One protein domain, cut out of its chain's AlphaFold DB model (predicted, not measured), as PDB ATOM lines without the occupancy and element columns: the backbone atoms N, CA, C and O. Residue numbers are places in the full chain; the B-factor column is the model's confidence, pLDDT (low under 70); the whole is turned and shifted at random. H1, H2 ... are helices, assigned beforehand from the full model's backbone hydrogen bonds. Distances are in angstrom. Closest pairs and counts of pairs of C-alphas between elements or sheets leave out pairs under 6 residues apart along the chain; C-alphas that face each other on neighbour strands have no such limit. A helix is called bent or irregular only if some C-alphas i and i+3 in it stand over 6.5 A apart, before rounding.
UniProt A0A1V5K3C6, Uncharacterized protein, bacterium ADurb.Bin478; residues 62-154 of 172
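Overview. This is residues 62 to 154 of the 172 residues of an uncharacterized protein of bacterium ADurb.Bin478 (UniProt A0A1V5K3C6). Four helices lie nearly along one long axis as two staggered hairpins, the longer H1 and H2 at one end and the shorter H3 and H4 toward the other, with H3 overlapping H1 near the beginning of H1. H5 is set crosswise at the far end, beside the beginning of H3, and residues 148 to 154 stick out from the body. The printed part has 93 residues with five named helices, H1 to H5 in chain order, and no named strand; the class is all helix. The whole is elongated, spanning 46 by 29 by 24 A, and only just compact, close to loose, with a radius of gyration of the C-alphas of 14.8 A.

Arrangement. H2, residues 82 to 100, is the longest helix. It forms a helical hairpin with H1, residues 62 to 78: they touch, closest at the C-alphas of Ala 76 and Leu 82, 4.6 A apart, at a shallow tilt of 6 degrees, opposite ways. With residues 93 to 100 alone, H2 touches H3, residues 104 to 116, in a second hairpin; the closest C-alphas, of Met 100 and Gln 106, are 5.5 A apart, and the tilt is a shallow 18 degrees. H1, H2 and H3 form an up-and-down bundle, each helix running against the one before it. With residues 62 to 66 alone, H1 touches H3 the same way at a shallow tilt of 22 degrees; the closest C-alphas, of Ala 62 and Gln 109, are 4.9 A apart. H3 is the hub, touching four helices. Its residues 110 to 114 alone touch H4, residues 123 to 132, in a hairpin at a shallow tilt of 23 degrees, with the C-alphas of Leu 114 and Arg 126 closest at 6.5 A. Its residues 104 to 107 alone touch residues 136 to 140 of H5, residues 136 to 152, about perpendicular at 73 degrees; the closest C-alphas, of Arg 104 and Pro 136, are 4.8 A apart. H4 and H5 are close but not clearly touching, H2 and H4 are near each other, and H1 is apart from H4 and H5, as H2 is from H5. Every O i to N i+4 pair is within hydrogen-bond range in H1, H4 and H5, against 13 of 15 in H2 and 7 of 9 in H3.

Along the chain. H2 measures 26.2 A from C-alpha 82 to C-alpha 100 and is only just irregular, with C-alphas 84 and 87 6.7 A apart. H1, 24.1 A long, begins at C-alpha 62, (57.629, 122.007, 189.830). H3 measures 20.2 A and is irregular, with C-alphas 105 and 108 7.2 A apart. H4 measures 14.3 A. H5, 24.1 A long, ends at C-alpha 152, (84.955, 112.337, 178.734).

Size, cuts and confidence. The C-alphas of Glu 78 and Leu 152 are the two farthest apart, at 47.9 A. The printed part has no cut and no long link; H3 to H4 is short, the others tight. Residues 148 to 154, of which 148 to 152 belong to H5, stand free. The mean pLDDT of the printed part is 94.0, and no printed residue is under 70.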
ATOM      1  N   ALA A  62      57.488 120.740 189.115       80.62
ATOM      2  CA  ALA A  62      57.629 122.007 189.830       80.62
ATOM      3  C   ALA A  62      56.638 122.126 190.978       80.62
ATOM      4  O   ALA A  62      56.975 122.772 191.958       80.62
ATOM      5  N   LYS A  63      55.465 121.482 190.900       87.19
ATOM      6  CA  LYS A  63      54.469 121.515 191.978       87.19
ATOM      7  C   LYS A  63      55.079 121.112 193.322       87.19
ATOM      8  O   LYS A  63      55.012 121.880 194.263       87.19
ATOM      9  N   THR A  64      55.766 119.974 193.398       87.00
ATOM     10  CA  THR A  64      56.362 119.509 194.661       87.00
ATOM     11  C   THR A  64      57.457 120.444 195.177       87.00
ATOM     12  O   THR A  64      57.578 120.648 196.381       87.00
ATOM     13  N   ALA A  65      58.246 121.040 194.276       89.56
ATOM     14  CA  ALA A  65      59.246 122.039 194.646       89.56
ATOM     15  C   ALA A  65      58.597 123.342 195.148       89.56
ATOM     16  O   ALA A  65      59.031 123.885 196.161       89.56
ATOM     17  N   VAL A  66      57.563 123.817 194.453       93.25
ATOM     18  CA  VAL A  66      56.783 125.010 194.795       93.25
ATOM     19  C   VAL A  66      56.095 124.833 196.140       93.25
ATOM     20  O   VAL A  66      56.313 125.641 197.037       93.25
ATOM     21  N   ASP A  67      55.357 123.741 196.318       92.88
ATOM     22  CA  ASP A  67      54.625 123.454 197.549       92.88
ATOM     23  C   ASP A  67      55.590 123.372 198.743       92.88
ATOM     24  O   ASP A  67      55.341 123.974 199.789       92.88
ATOM     25  N   LEU A  68      56.737 122.692 198.587       94.25
ATOM     26  CA  LEU A  68      57.740 122.617 199.648       94.25
ATOM     27  C   LEU A  68      58.291 124.008 199.989       94.25
ATOM     28  O   LEU A  68      58.240 124.423 201.145       94.25
ATOM     29  N   ILE A  69      58.812 124.740 199.003       96.81
ATOM     30  CA  ILE A  69      59.460 126.033 199.247       96.81
ATOM     31  C   ILE A  69      58.463 127.058 199.792       96.81
ATOM     32  O   ILE A  69      58.791 127.752 200.751       96.81
ATOM     33  N   GLY A  70      57.242 127.107 199.257       96.81
ATOM     34  CA  GLY A  70      56.185 128.001 199.728       96.81
ATOM     35  C   GLY A  70      55.814 127.746 201.190       96.81
ATOM     36  O   GLY A  70      55.828 128.675 202.001       96.81
ATOM     37  N   ARG A  71      55.571 126.480 201.568       96.31
ATOM     38  CA  ARG A  71      55.297 126.119 202.972       96.31
ATOM     39  C   ARG A  71      56.454 126.489 203.894       96.31
ATOM     40  O   ARG A  71      56.220 126.990 204.991       96.31
ATOM     41  N   HIS A  72      57.692 126.264 203.460       97.81
ATOM     42  CA  HIS A  72      58.870 126.545 204.278       97.81
ATOM     43  C   HIS A  72      59.202 128.034 204.379       97.81
ATOM     44  O   HIS A  72      59.675 128.456 205.426       97.81
ATOM     45  N   LEU A  73      58.889 128.851 203.368       98.19
ATOM     46  CA  LEU A  73      58.957 130.313 203.485       98.19
ATOM     47  C   LEU A  73      57.988 130.815 204.562       98.19
ATOM     48  O   LEU A  73      58.387 131.607 205.414       98.19
ATOM     49  N   LYS A  74      56.748 130.308 204.563       97.75
ATOM     50  CA  LYS A  74      55.746 130.644 205.583       97.75
ATOM     51  C   LYS A  74      56.193 130.200 206.979       97.75
ATOM     52  O   LYS A  74      56.267 131.025 207.882       97.75
ATOM     53  N   LEU A  75      56.564 128.930 207.136       97.31
ATOM     54  CA  LEU A  75      56.985 128.381 208.427       97.31
ATOM     55  C   LEU A  75      58.253 129.065 208.965       97.31
ATOM     56  O   LEU A  75      58.352 129.353 210.156       97.31
ATOM     57  N   ALA A  76      59.224 129.357 208.096       97.81
ATOM     58  CA  ALA A  76      60.420 130.088 208.492       97.81
ATOM     59  C   ALA A  76      60.085 131.523 208.922       97.81
ATOM     60  O   ALA A  76      60.706 132.021 209.855       97.81
ATOM     61  N   ALA A  77      59.117 132.191 208.289       97.75
ATOM     62  CA  ALA A  77      58.657 133.509 208.726       97.75
ATOM     63  C   ALA A  77      57.994 133.453 210.112       97.75
ATOM     64  O   ALA A  77      58.370 134.230 210.987       97.75
ATOM     65  N   GLU A  78      57.093 132.493 210.334       97.81
ATOM     66  CA  GLU A  78      56.409 132.284 211.622       97.81
ATOM     67  C   GLU A  78      57.389 132.027 212.778       97.81
ATOM     68  O   GLU A  78      57.158 132.471 213.899       97.81
ATOM     69  N   LEU A  79      58.510 131.355 212.502       96.94
ATOM     70  CA  LEU A  79      59.538 131.025 213.493       96.94
ATOM     71  C   LEU A  79      60.715 132.020 213.524       96.94
ATOM     72  O   LEU A  79      61.728 131.749 214.167       96.94
ATOM     73  N   GLY A  80      60.630 133.155 212.819       97.44
ATOM     74  CA  GLY A  80      61.683 134.183 212.819       97.44
ATOM     75  C   GLY A  80      62.996 133.756 212.139       97.44
ATOM     76  O   GLY A  80      64.073 134.254 212.468       97.44
ATOM     77  N   ARG A  81      62.932 132.813 211.194       97.25
ATOM     78  CA  ARG A  81      64.069 132.223 210.460       97.25
ATOM     79  C   ARG A  81      64.064 132.503 208.956       97.25
ATOM     80  O   ARG A  81      64.884 131.933 208.236       97.25
ATOM     81  N   LEU A  82      63.182 133.378 208.472       97.56
ATOM     82  CA  LEU A  82      63.021 133.649 207.038       97.56
ATOM     83  C   LEU A  82      64.338 134.042 206.355       97.56
ATOM     84  O   LEU A  82      64.716 133.421 205.364       97.56
ATOM     85  N   GLU A  83      65.068 135.011 206.906       97.00
ATOM     86  CA  GLU A  83      66.312 135.513 206.301       97.00
ATOM     87  C   GLU A  83      67.412 134.447 206.215       97.00
ATOM     88  O   GLU A  83      68.169 134.407 205.247       97.00
ATOM     89  N   ALA A  84      67.453 133.517 207.173       95.94
ATOM     90  CA  ALA A  84      68.361 132.374 207.119       95.94
ATOM     91  C   ALA A  84      67.927 131.343 206.060       95.94
ATOM     92  O   ALA A  84      68.769 130.714 205.416       95.94
ATOM     93  N   PHE A  85      66.618 131.171 205.854       97.44
ATOM     94  CA  PHE A  85      66.079 130.188 204.917       97.44
ATOM     95  C   PHE A  85      66.135 130.643 203.449       97.44
ATOM     96  O   PHE A  85      66.446 129.833 202.572       97.44
ATOM     97  N   ARG A  86      65.889 131.926 203.151       97.50
ATOM     98  CA  ARG A  86      65.882 132.468 201.774       97.50
ATOM     99  C   ARG A  86      67.092 132.055 200.916       97.50
ATOM    100  O   ARG A  86      66.872 131.555 199.807       97.50
ATOM    101  N   PRO A  87      68.358 132.206 201.361       96.50
ATOM    102  CA  PRO A  87      69.505 131.811 200.542       96.50
ATOM    103  C   PRO A  87      69.542 130.300 200.273       96.50
ATOM    104  O   PRO A  87      69.885 129.886 199.160       96.50
ATOM    105  N   LEU A  88      69.140 129.474 201.245       95.94
ATOM    106  CA  LEU A  88      69.044 128.024 201.079       95.94
ATOM    107  C   LEU A  88      67.977 127.658 200.042       95.94
ATOM    108  O   LEU A  88      68.257 126.899 199.111       95.94
ATOM    109  N   ALA A  89      66.786 128.245 200.157       97.12
ATOM    110  CA  ALA A  89      65.689 128.040 199.220       97.12
ATOM    111  C   ALA A  89      66.094 128.423 197.783       97.12
ATOM    112  O   ALA A  89      65.891 127.647 196.845       97.12
ATOM    113  N   ALA A  90      66.783 129.556 197.608       96.75
ATOM    114  CA  ALA A  90      67.310 129.985 196.313       96.75
ATOM    115  C   ALA A  90      68.330 128.990 195.726       96.75
ATOM    116  O   ALA A  90      68.306 128.688 194.527       96.75
ATOM    117  N   VAL A  91      69.250 128.466 196.546       95.94
ATOM    118  CA  VAL A  91      70.217 127.436 196.122       95.94
ATOM    119  C   VAL A  91      69.503 126.148 195.713       95.94
ATOM    120  O   VAL A  91      69.843 125.560 194.680       95.94
ATOM    121  N   GLN A  92      68.498 125.737 196.481       94.94
ATOM    122  CA  GLN A  92      67.751 124.512 196.238       94.94
ATOM    123  C   GLN A  92      66.946 124.582 194.931       94.94
ATOM    124  O   GLN A  92      67.071 123.683 194.093       94.94
ATOM    125  N   LEU A  93      66.226 125.685 194.694       95.00
ATOM    126  CA  LEU A  93      65.512 125.923 193.436       95.00
ATOM    127  C   LEU A  93      66.461 125.930 192.235       95.00
ATOM    128  O   LEU A  93      66.212 125.234 191.253       95.00
ATOM    129  N   LYS A  94      67.598 126.640 192.318       95.38
ATOM    130  CA  LYS A  94      68.616 126.627 191.249       95.38
ATOM    131  C   LYS A  94      69.110 125.213 190.951       95.38
ATOM    132  O   LYS A  94      69.307 124.864 189.789       95.38
ATOM    133  N   ARG A  95      69.327 124.391 191.982       92.69
ATOM    134  CA  ARG A  95      69.781 123.004 191.810       92.69
ATOM    135  C   ARG A  95      68.737 122.157 191.085       92.69
ATOM    136  O   ARG A  95      69.121 121.401 190.192       92.69
ATOM    137  N   TRP A  96      67.465 122.277 191.458       92.06
ATOM    138  CA  TRP A  96      66.373 121.538 190.824       92.06
ATOM    139  C   TRP A  96      66.120 121.999 189.391       92.06
ATOM    140  O   TRP A  96      66.142 121.165 188.488       92.06
ATOM    141  N   MET A  97      66.000 123.310 189.156       94.00
ATOM    142  CA  MET A  97      65.814 123.862 187.808       94.00
ATOM    143  C   MET A  97      66.957 123.464 186.870       94.00
ATOM    144  O   MET A  97      66.713 123.084 185.730       94.00
ATOM    145  N   ARG A  98      68.211 123.462 187.345       93.38
ATOM    146  CA  ARG A  98      69.346 122.977 186.546       93.38
ATOM    147  C   ARG A  98      69.193 121.510 186.133       93.38
ATOM    148  O   ARG A  98      69.597 121.156 185.033       93.38
ATOM    149  N   GLY A  99      68.661 120.657 187.011       89.94
ATOM    150  CA  GLY A  99      68.364 119.260 186.681       89.94
ATOM    151  C   GLY A  99      67.279 119.150 185.609       89.94
ATOM    152  O   GLY A  99      67.446 118.411 184.644       89.94
ATOM    153  N   MET A 100      66.234 119.971 185.724       91.50
ATOM    154  CA  MET A 100      65.119 120.029 184.773       91.50
ATOM    155  C   MET A 100      65.550 120.441 183.355       91.50
ATOM    156  O   MET A 100      64.939 119.997 182.391       91.50
ATOM    157  N   LEU A 101      66.630 121.218 183.189       93.56
ATOM    158  CA  LEU A 101      67.141 121.613 181.862       93.56
ATOM    159  C   LEU A 101      67.548 120.427 180.966       93.56
ATOM    160  O   LEU A 101      67.655 120.590 179.751       93.56
ATOM    161  N   PHE A 102      67.785 119.243 181.538       91.56
ATOM    162  CA  PHE A 102      68.129 118.042 180.774       91.56
ATOM    163  C   PHE A 102      66.925 117.402 180.074       91.56
ATOM    164  O   PHE A 102      67.132 116.627 179.138       91.56
ATOM    165  N   ASP A 103      65.695 117.746 180.460       89.75
ATOM    166  CA  ASP A 103      64.467 117.282 179.815       89.75
ATOM    167  C   ASP A 103      63.659 118.469 179.275       89.75
ATOM    168  O   ASP A 103      63.135 119.302 180.014       89.75
ATOM    169  N   ARG A 104      63.498 118.515 177.948       89.81
ATOM    170  CA  ARG A 104      62.720 119.553 177.258       89.81
ATOM    171  C   ARG A 104      61.273 119.665 177.756       89.81
ATOM    172  O   ARG A 104      60.702 120.750 177.674       89.81
ATOM    173  N   ARG A 105      60.681 118.580 178.276       88.94
ATOM    174  CA  ARG A 105      59.304 118.562 178.808       88.94
ATOM    175  C   ARG A 105      59.168 119.384 180.094       88.94
ATOM    176  O   ARG A 105      58.093 119.902 180.378       88.94
ATOM    177  N   GLN A 106      60.264 119.567 180.830       90.69
ATOM    178  CA  GLN A 106      60.281 120.265 182.116       90.69
ATOM    179  C   GLN A 106      60.438 121.790 181.988       90.69
ATOM    180  O   GLN A 106      60.386 122.508 182.985       90.69
ATOM    181  N   ALA A 107      60.595 122.334 180.776       92.94
ATOM    182  CA  ALA A 107      60.798 123.771 180.580       92.94
ATOM    183  C   ALA A 107      59.647 124.632 181.139       92.94
ATOM    184  O   ALA A 107      59.897 125.670 181.751       92.94
ATOM    185  N   GLY A 108      58.396 124.176 181.000       92.81
ATOM    186  CA  GLY A 108      57.237 124.847 181.600       92.81
ATOM    187  C   GLY A 108      57.251 124.813 183.134       92.81
ATOM    188  O   GLY A 108      56.863 125.782 183.777       92.81
ATOM    189  N   GLN A 109      57.779 123.738 183.730       93.12
ATOM    190  CA  GLN A 109      57.932 123.620 185.182       93.12
ATOM    191  C   GLN A 109      58.949 124.644 185.715       93.12
ATOM    192  O   GLN A 109      58.709 125.273 186.743       93.12
ATOM    193  N   ILE A 110      60.047 124.877 184.989       94.69
ATOM    194  CA  ILE A 110      61.023 125.923 185.339       94.69
ATOM    195  C   ILE A 110      60.354 127.301 185.343       94.69
ATOM    196  O   ILE A 110      60.514 128.042 186.307       94.69
ATOM    197  N   ARG A 111      59.577 127.636 184.303       95.19
ATOM    198  CA  ARG A 111      58.882 128.934 184.224       95.19
ATOM    199  C   ARG A 111      57.916 129.139 185.389       95.19
ATOM    200  O   ARG A 111      57.981 130.181 186.029       95.19
ATOM    201  N   ARG A 112      57.150 128.105 185.749       95.12
ATOM    202  CA  ARG A 112      56.279 128.133 186.930       95.12
ATOM    203  C   ARG A 112      57.044 128.452 188.221       95.12
ATOM    204  O   ARG A 112      56.574 129.249 189.017       95.12
ATOM    205  N   ILE A 113      58.231 127.871 188.429       95.62
ATOM    206  CA  ILE A 113      59.071 128.188 189.602       95.62
ATOM    207  C   ILE A 113      59.516 129.659 189.587       95.62
ATOM    208  O   ILE A 113      59.548 130.298 190.639       95.62
ATOM    209  N   LEU A 114      59.890 130.193 188.418       95.88
ATOM    210  CA  LEU A 114      60.326 131.587 188.278       95.88
ATOM    211  C   LEU A 114      59.192 132.587 188.548       95.88
ATOM    212  O   LEU A 114      59.459 133.656 189.095       95.88
ATOM    213  N   GLU A 115      57.968 132.233 188.158       95.12
ATOM    214  CA  GLU A 115      56.751 133.025 188.367       95.12
ATOM    215  C   GLU A 115      56.291 132.995 189.827       95.12
ATOM    216  O   GLU A 115      55.907 134.031 190.359       95.12
ATOM    217  N   GLU A 116      56.386 131.840 190.489       96.25
ATOM    218  CA  GLU A 116      55.975 131.681 191.888       96.25
ATOM    219  C   GLU A 116      56.930 132.380 192.870       96.25
ATOM    220  O   GLU A 116      56.514 132.900 193.903       96.25
ATOM    221  N   PHE A 117      58.233 132.406 192.560       95.69
ATOM    222  CA  PHE A 117      59.262 132.935 193.466       95.69
ATOM    223  C   PHE A 117      60.121 134.040 192.826       95.69
ATOM    224  O   PHE A 117      61.353 133.901 192.750       95.69
ATOM    225  N   PRO A 118      59.523 135.168 192.395       93.50
ATOM    226  CA  PRO A 118      60.248 136.226 191.692       93.50
ATOM    227  C   PRO A 118      61.327 136.885 192.567       93.50
ATOM    228  O   PRO A 118      62.388 137.248 192.058       93.50
ATOM    229  N   ASP A 119      61.094 136.965 193.880       93.88
ATOM    230  CA  ASP A 119      61.961 137.667 194.842       93.88
ATOM    231  C   ASP A 119      62.987 136.762 195.529       93.88
ATOM    232  O   ASP A 119      63.809 137.216 196.332       93.88
ATOM    233  N   LEU A 120      62.937 135.457 195.254       94.75
ATOM    234  CA  LEU A 120      63.882 134.497 195.817       94.75
ATOM    235  C   LEU A 120      65.135 134.356 194.943       94.75
ATOM    236  O   LEU A 120      66.194 133.937 195.410       94.75
ATOM    237  N   LEU A 121      65.025 134.710 193.662       94.38
ATOM    238  CA  LEU A 121      66.088 134.574 192.676       94.38
ATOM    239  C   LEU A 121      66.489 135.941 192.121       94.38
ATOM    240  O   LEU A 121      65.666 136.709 191.622       94.38
ATOM    241  N   ALA A 122      67.795 136.212 192.122       93.56
ATOM    242  CA  ALA A 122      68.339 137.417 191.507       93.56
ATOM    243  C   ALA A 122      67.892 137.539 190.040       93.56
ATOM    244  O   ALA A 122      67.857 136.548 189.305       93.56
ATOM    245  N   PHE A 123      67.615 138.767 189.596       94.12
ATOM    246  CA  PHE A 123      67.114 139.058 188.247       94.12
ATOM    247  C   PHE A 123      67.943 138.388 187.142       94.12
ATOM    248  O   PHE A 123      67.397 137.706 186.282       94.12
ATOM    249  N   ARG A 124      69.280 138.466 187.232       95.00
ATOM    250  CA  ARG A 124      70.196 137.827 186.267       95.00
ATOM    251  C   ARG A 124      69.990 136.313 186.162       95.00
ATOM    252  O   ARG A 124      70.026 135.760 185.067       95.00
ATOM    253  N   VAL A 125      69.747 135.645 187.292       94.12
ATOM    254  CA  VAL A 125      69.474 134.203 187.320       94.12
ATOM    255  C   VAL A 125      68.139 133.920 186.643       94.12
ATOM    256  O   VAL A 125      68.080 133.043 185.783       94.12
ATOM    257  N   ARG A 126      67.093 134.689 186.960       95.69
ATOM    258  CA  ARG A 126      65.774 134.534 186.332       95.69
ATOM    259  C   ARG A 126      65.854 134.694 184.817       95.69
ATOM    260  O   ARG A 126      65.447 133.786 184.100       95.69
ATOM    261  N   CYS A 127      66.469 135.774 184.333       96.25
ATOM    262  CA  CYS A 127      66.670 136.002 182.901       96.25
ATOM    263  C   CYS A 127      67.411 134.842 182.229       96.25
ATOM    264  O   CYS A 127      66.982 134.379 181.177       96.25
ATOM    265  N   SER A 128      68.481 134.325 182.848       96.31
ATOM    266  CA  SER A 128      69.224 133.192 182.282       96.31
ATOM    267  C   SER A 128      68.356 131.940 182.122       96.31
ATOM    268  O   SER A 128      68.375 131.320 181.062       96.31
ATOM    269  N   TYR A 129      67.537 131.595 183.121       96.06
ATOM    270  CA  TYR A 129      66.637 130.446 183.020       96.06
ATOM    271  C   TYR A 129      65.497 130.693 182.029       96.06
ATOM    272  O   TYR A 129      65.173 129.785 181.267       96.06
ATOM    273  N   TYR A 130      64.942 131.908 181.960       95.94
ATOM    274  CA  TYR A 130      63.971 132.253 180.919       95.94
ATOM    275  C   TYR A 130      64.550 132.006 179.526       95.94
ATOM    276  O   TYR A 130      63.956 131.239 178.771       95.94
ATOM    277  N   LEU A 131      65.741 132.539 179.228       95.88
ATOM    278  CA  LEU A 131      66.425 132.334 177.945       95.88
ATOM    279  C   LEU A 131      66.647 130.848 177.637       95.88
ATOM    280  O   LEU A 131      66.311 130.378 176.549       95.88
ATOM    281  N   LEU A 132      67.136 130.083 178.617       95.88
ATOM    282  CA  LEU A 132      67.371 128.643 178.473       95.88
ATOM    283  C   LEU A 132      66.078 127.840 178.243       95.88
ATOM    284  O   LEU A 132      66.136 126.732 177.710       95.88
ATOM    285  N   THR A 133      64.911 128.385 178.588       95.81
ATOM    286  CA  THR A 133      63.609 127.746 178.334       95.81
ATOM    287  C   THR A 133      62.917 128.226 177.055       95.81
ATOM    288  O   THR A 133      61.823 127.739 176.772       95.81
ATOM    289  N   ILE A 134      63.493 129.152 176.273       96.31
ATOM    290  CA  ILE A 134      62.907 129.588 174.984       96.31
ATOM    291  C   ILE A 134      62.993 128.458 173.951       96.31
ATOM    292  O   ILE A 134      61.995 128.127 173.317       96.31
ATOM    293  N   PHE A 135      64.162 127.819 173.834       95.25
ATOM    294  CA  PHE A 135      64.414 126.713 172.906       95.25
ATOM    295  C   PHE A 135      64.744 125.420 173.671       95.25
ATOM    296  O   PHE A 135      65.893 124.969 173.674       95.25
ATOM    297  N   PRO A 136      63.757 124.784 174.331       92.50
ATOM    298  CA  PRO A 136      64.007 123.718 175.303       92.50
ATOM    299  C   PRO A 136      64.671 122.473 174.699       92.50
ATOM    300  O   PRO A 136      65.488 121.830 175.356       92.50
ATOM    301  N   SER A 137      64.385 122.152 173.432       94.38
ATOM    302  CA  SER A 137      65.059 121.058 172.718       94.38
ATOM    303  C   SER A 137      66.555 121.329 172.533       94.38
ATOM    304  O   SER A 137      67.368 120.447 172.798       94.38
ATOM    305  N   VAL A 138      66.928 122.552 172.134       96.00
ATOM    306  CA  VAL A 138      68.333 122.950 171.939       96.00
ATOM    307  C   VAL A 138      69.070 122.946 173.274       96.00
ATOM    308  O   VAL A 138      70.151 122.371 173.380       96.00
ATOM    309  N   THR A 139      68.456 123.509 174.316       96.06
ATOM    310  CA  THR A 139      69.025 123.538 175.668       96.06
ATOM    311  C   THR A 139      69.269 122.138 176.223       96.06
ATOM    312  O   THR A 139      70.359 121.872 176.728       96.06
ATOM    313  N   SER A 140      68.298 121.227 176.102       93.56
ATOM    314  CA  SER A 140      68.439 119.842 176.572       93.56
ATOM    315  C   SER A 140      69.569 119.116 175.836       93.56
ATOM    316  O   SER A 140      70.452 118.540 176.480       93.56
ATOM    317  N   VAL A 141      69.623 119.213 174.501       95.38
ATOM    318  CA  VAL A 141      70.716 118.635 173.700       95.38
ATOM    319  C   VAL A 141      72.069 119.228 174.101       95.38
ATOM    320  O   VAL A 141      73.025 118.481 174.317       95.38
ATOM    321  N   GLY A 142      72.152 120.549 174.268       95.62
ATOM    322  CA  GLY A 142      73.358 121.237 174.731       95.62
ATOM    323  C   GLY A 142      73.818 120.748 176.109       95.62
ATOM    324  O   GLY A 142      74.993 120.428 176.291       95.62
ATOM    325  N   CYS A 143      72.888 120.594 177.054       94.38
ATOM    326  CA  CYS A 143      73.159 120.077 178.398       94.38
ATOM    327  C   CYS A 143      73.693 118.634 178.367       94.38
ATOM    328  O   CYS A 143      74.682 118.328 179.042       94.38
ATOM    329  N   HIS A 144      73.094 117.748 177.564       92.19
ATOM    330  CA  HIS A 144      73.574 116.369 177.393       92.19
ATOM    331  C   HIS A 144      74.957 116.316 176.742       92.19
ATOM    332  O   HIS A 144      75.822 115.578 177.220       92.19
ATOM    333  N   THR A 145      75.198 117.120 175.706       94.12
ATOM    334  CA  THR A 145      76.507 117.223 175.042       94.12
ATOM    335  C   THR A 145      77.580 117.713 176.009       94.12
ATOM    336  O   THR A 145      78.614 117.060 176.158       94.12
ATOM    337  N   LEU A 146      77.309 118.783 176.760       92.69
ATOM    338  CA  LEU A 146      78.225 119.286 177.783       92.69
ATOM    339  C   LEU A 146      78.480 118.239 178.878       92.69
ATOM    340  O   LEU A 146      79.618 118.042 179.298       92.69
ATOM    341  N   SER A 147      77.446 117.510 179.309       89.62
ATOM    342  CA  SER A 147      77.591 116.414 180.278       89.62
ATOM    343  C   SER A 147      78.479 115.288 179.746       89.62
ATOM    344  O   SER A 147      79.296 114.756 180.501       89.62
ATOM    345  N   LYS A 148      78.363 114.931 178.459       89.69
ATOM    346  CA  LYS A 148      79.243 113.949 177.802       89.69
ATOM    347  C   LYS A 148      80.690 114.437 177.777       89.69
ATOM    348  O   LYS A 148      81.563 113.684 178.194       89.69
ATOM    349  N   ILE A 149      80.927 115.693 177.395       91.25
ATOM    350  CA  ILE A 149      82.257 116.328 177.394       91.25
ATOM    351  C   ILE A 149      82.870 116.288 178.800       91.25
ATOM    352  O   ILE A 149      83.951 115.740 178.995       91.25
ATOM    353  N   VAL A 150      82.150 116.766 179.818       89.06
ATOM    354  CA  VAL A 150      82.618 116.766 181.217       89.06
ATOM    355  C   VAL A 150      82.965 115.357 181.711       89.06
ATOM    356  O   VAL A 150      83.922 115.183 182.469       89.06
ATOM    357  N   ARG A 151      82.202 114.336 181.297       84.75
ATOM    358  CA  ARG A 151      82.490 112.932 181.631       84.75
ATOM    359  C   ARG A 151      83.699 112.391 180.870       84.75
ATOM    360  O   ARG A 151      84.460 111.638 181.472       84.75
ATOM    361  N   LEU A 152      83.853 112.757 179.599       88.12
ATOM    362  CA  LEU A 152      84.955 112.337 178.734       88.12
ATOM    363  C   LEU A 152      86.293 112.865 179.258       88.12
ATOM    364  O   LEU A 152      87.230 112.095 179.424       88.12
ATOM    365  N   PHE A 153      86.345 114.148 179.616       89.38
ATOM    366  CA  PHE A 153      87.550 114.795 180.140       89.38
ATOM    367  C   PHE A 153      87.789 114.551 181.638       89.38
ATOM    368  O   PHE A 153      88.688 115.142 182.224       89.38
ATOM    369  N   GLY A 154      86.967 113.727 182.301       83.25
ATOM    370  CA  GLY A 154      87.133 113.438 183.731       83.25
ATOM    371  C   GLY A 154      86.987 114.661 184.647       83.25
ATOM    372  O   GLY A 154      87.335 114.586 185.821       83.25
TER     373      GLY A 154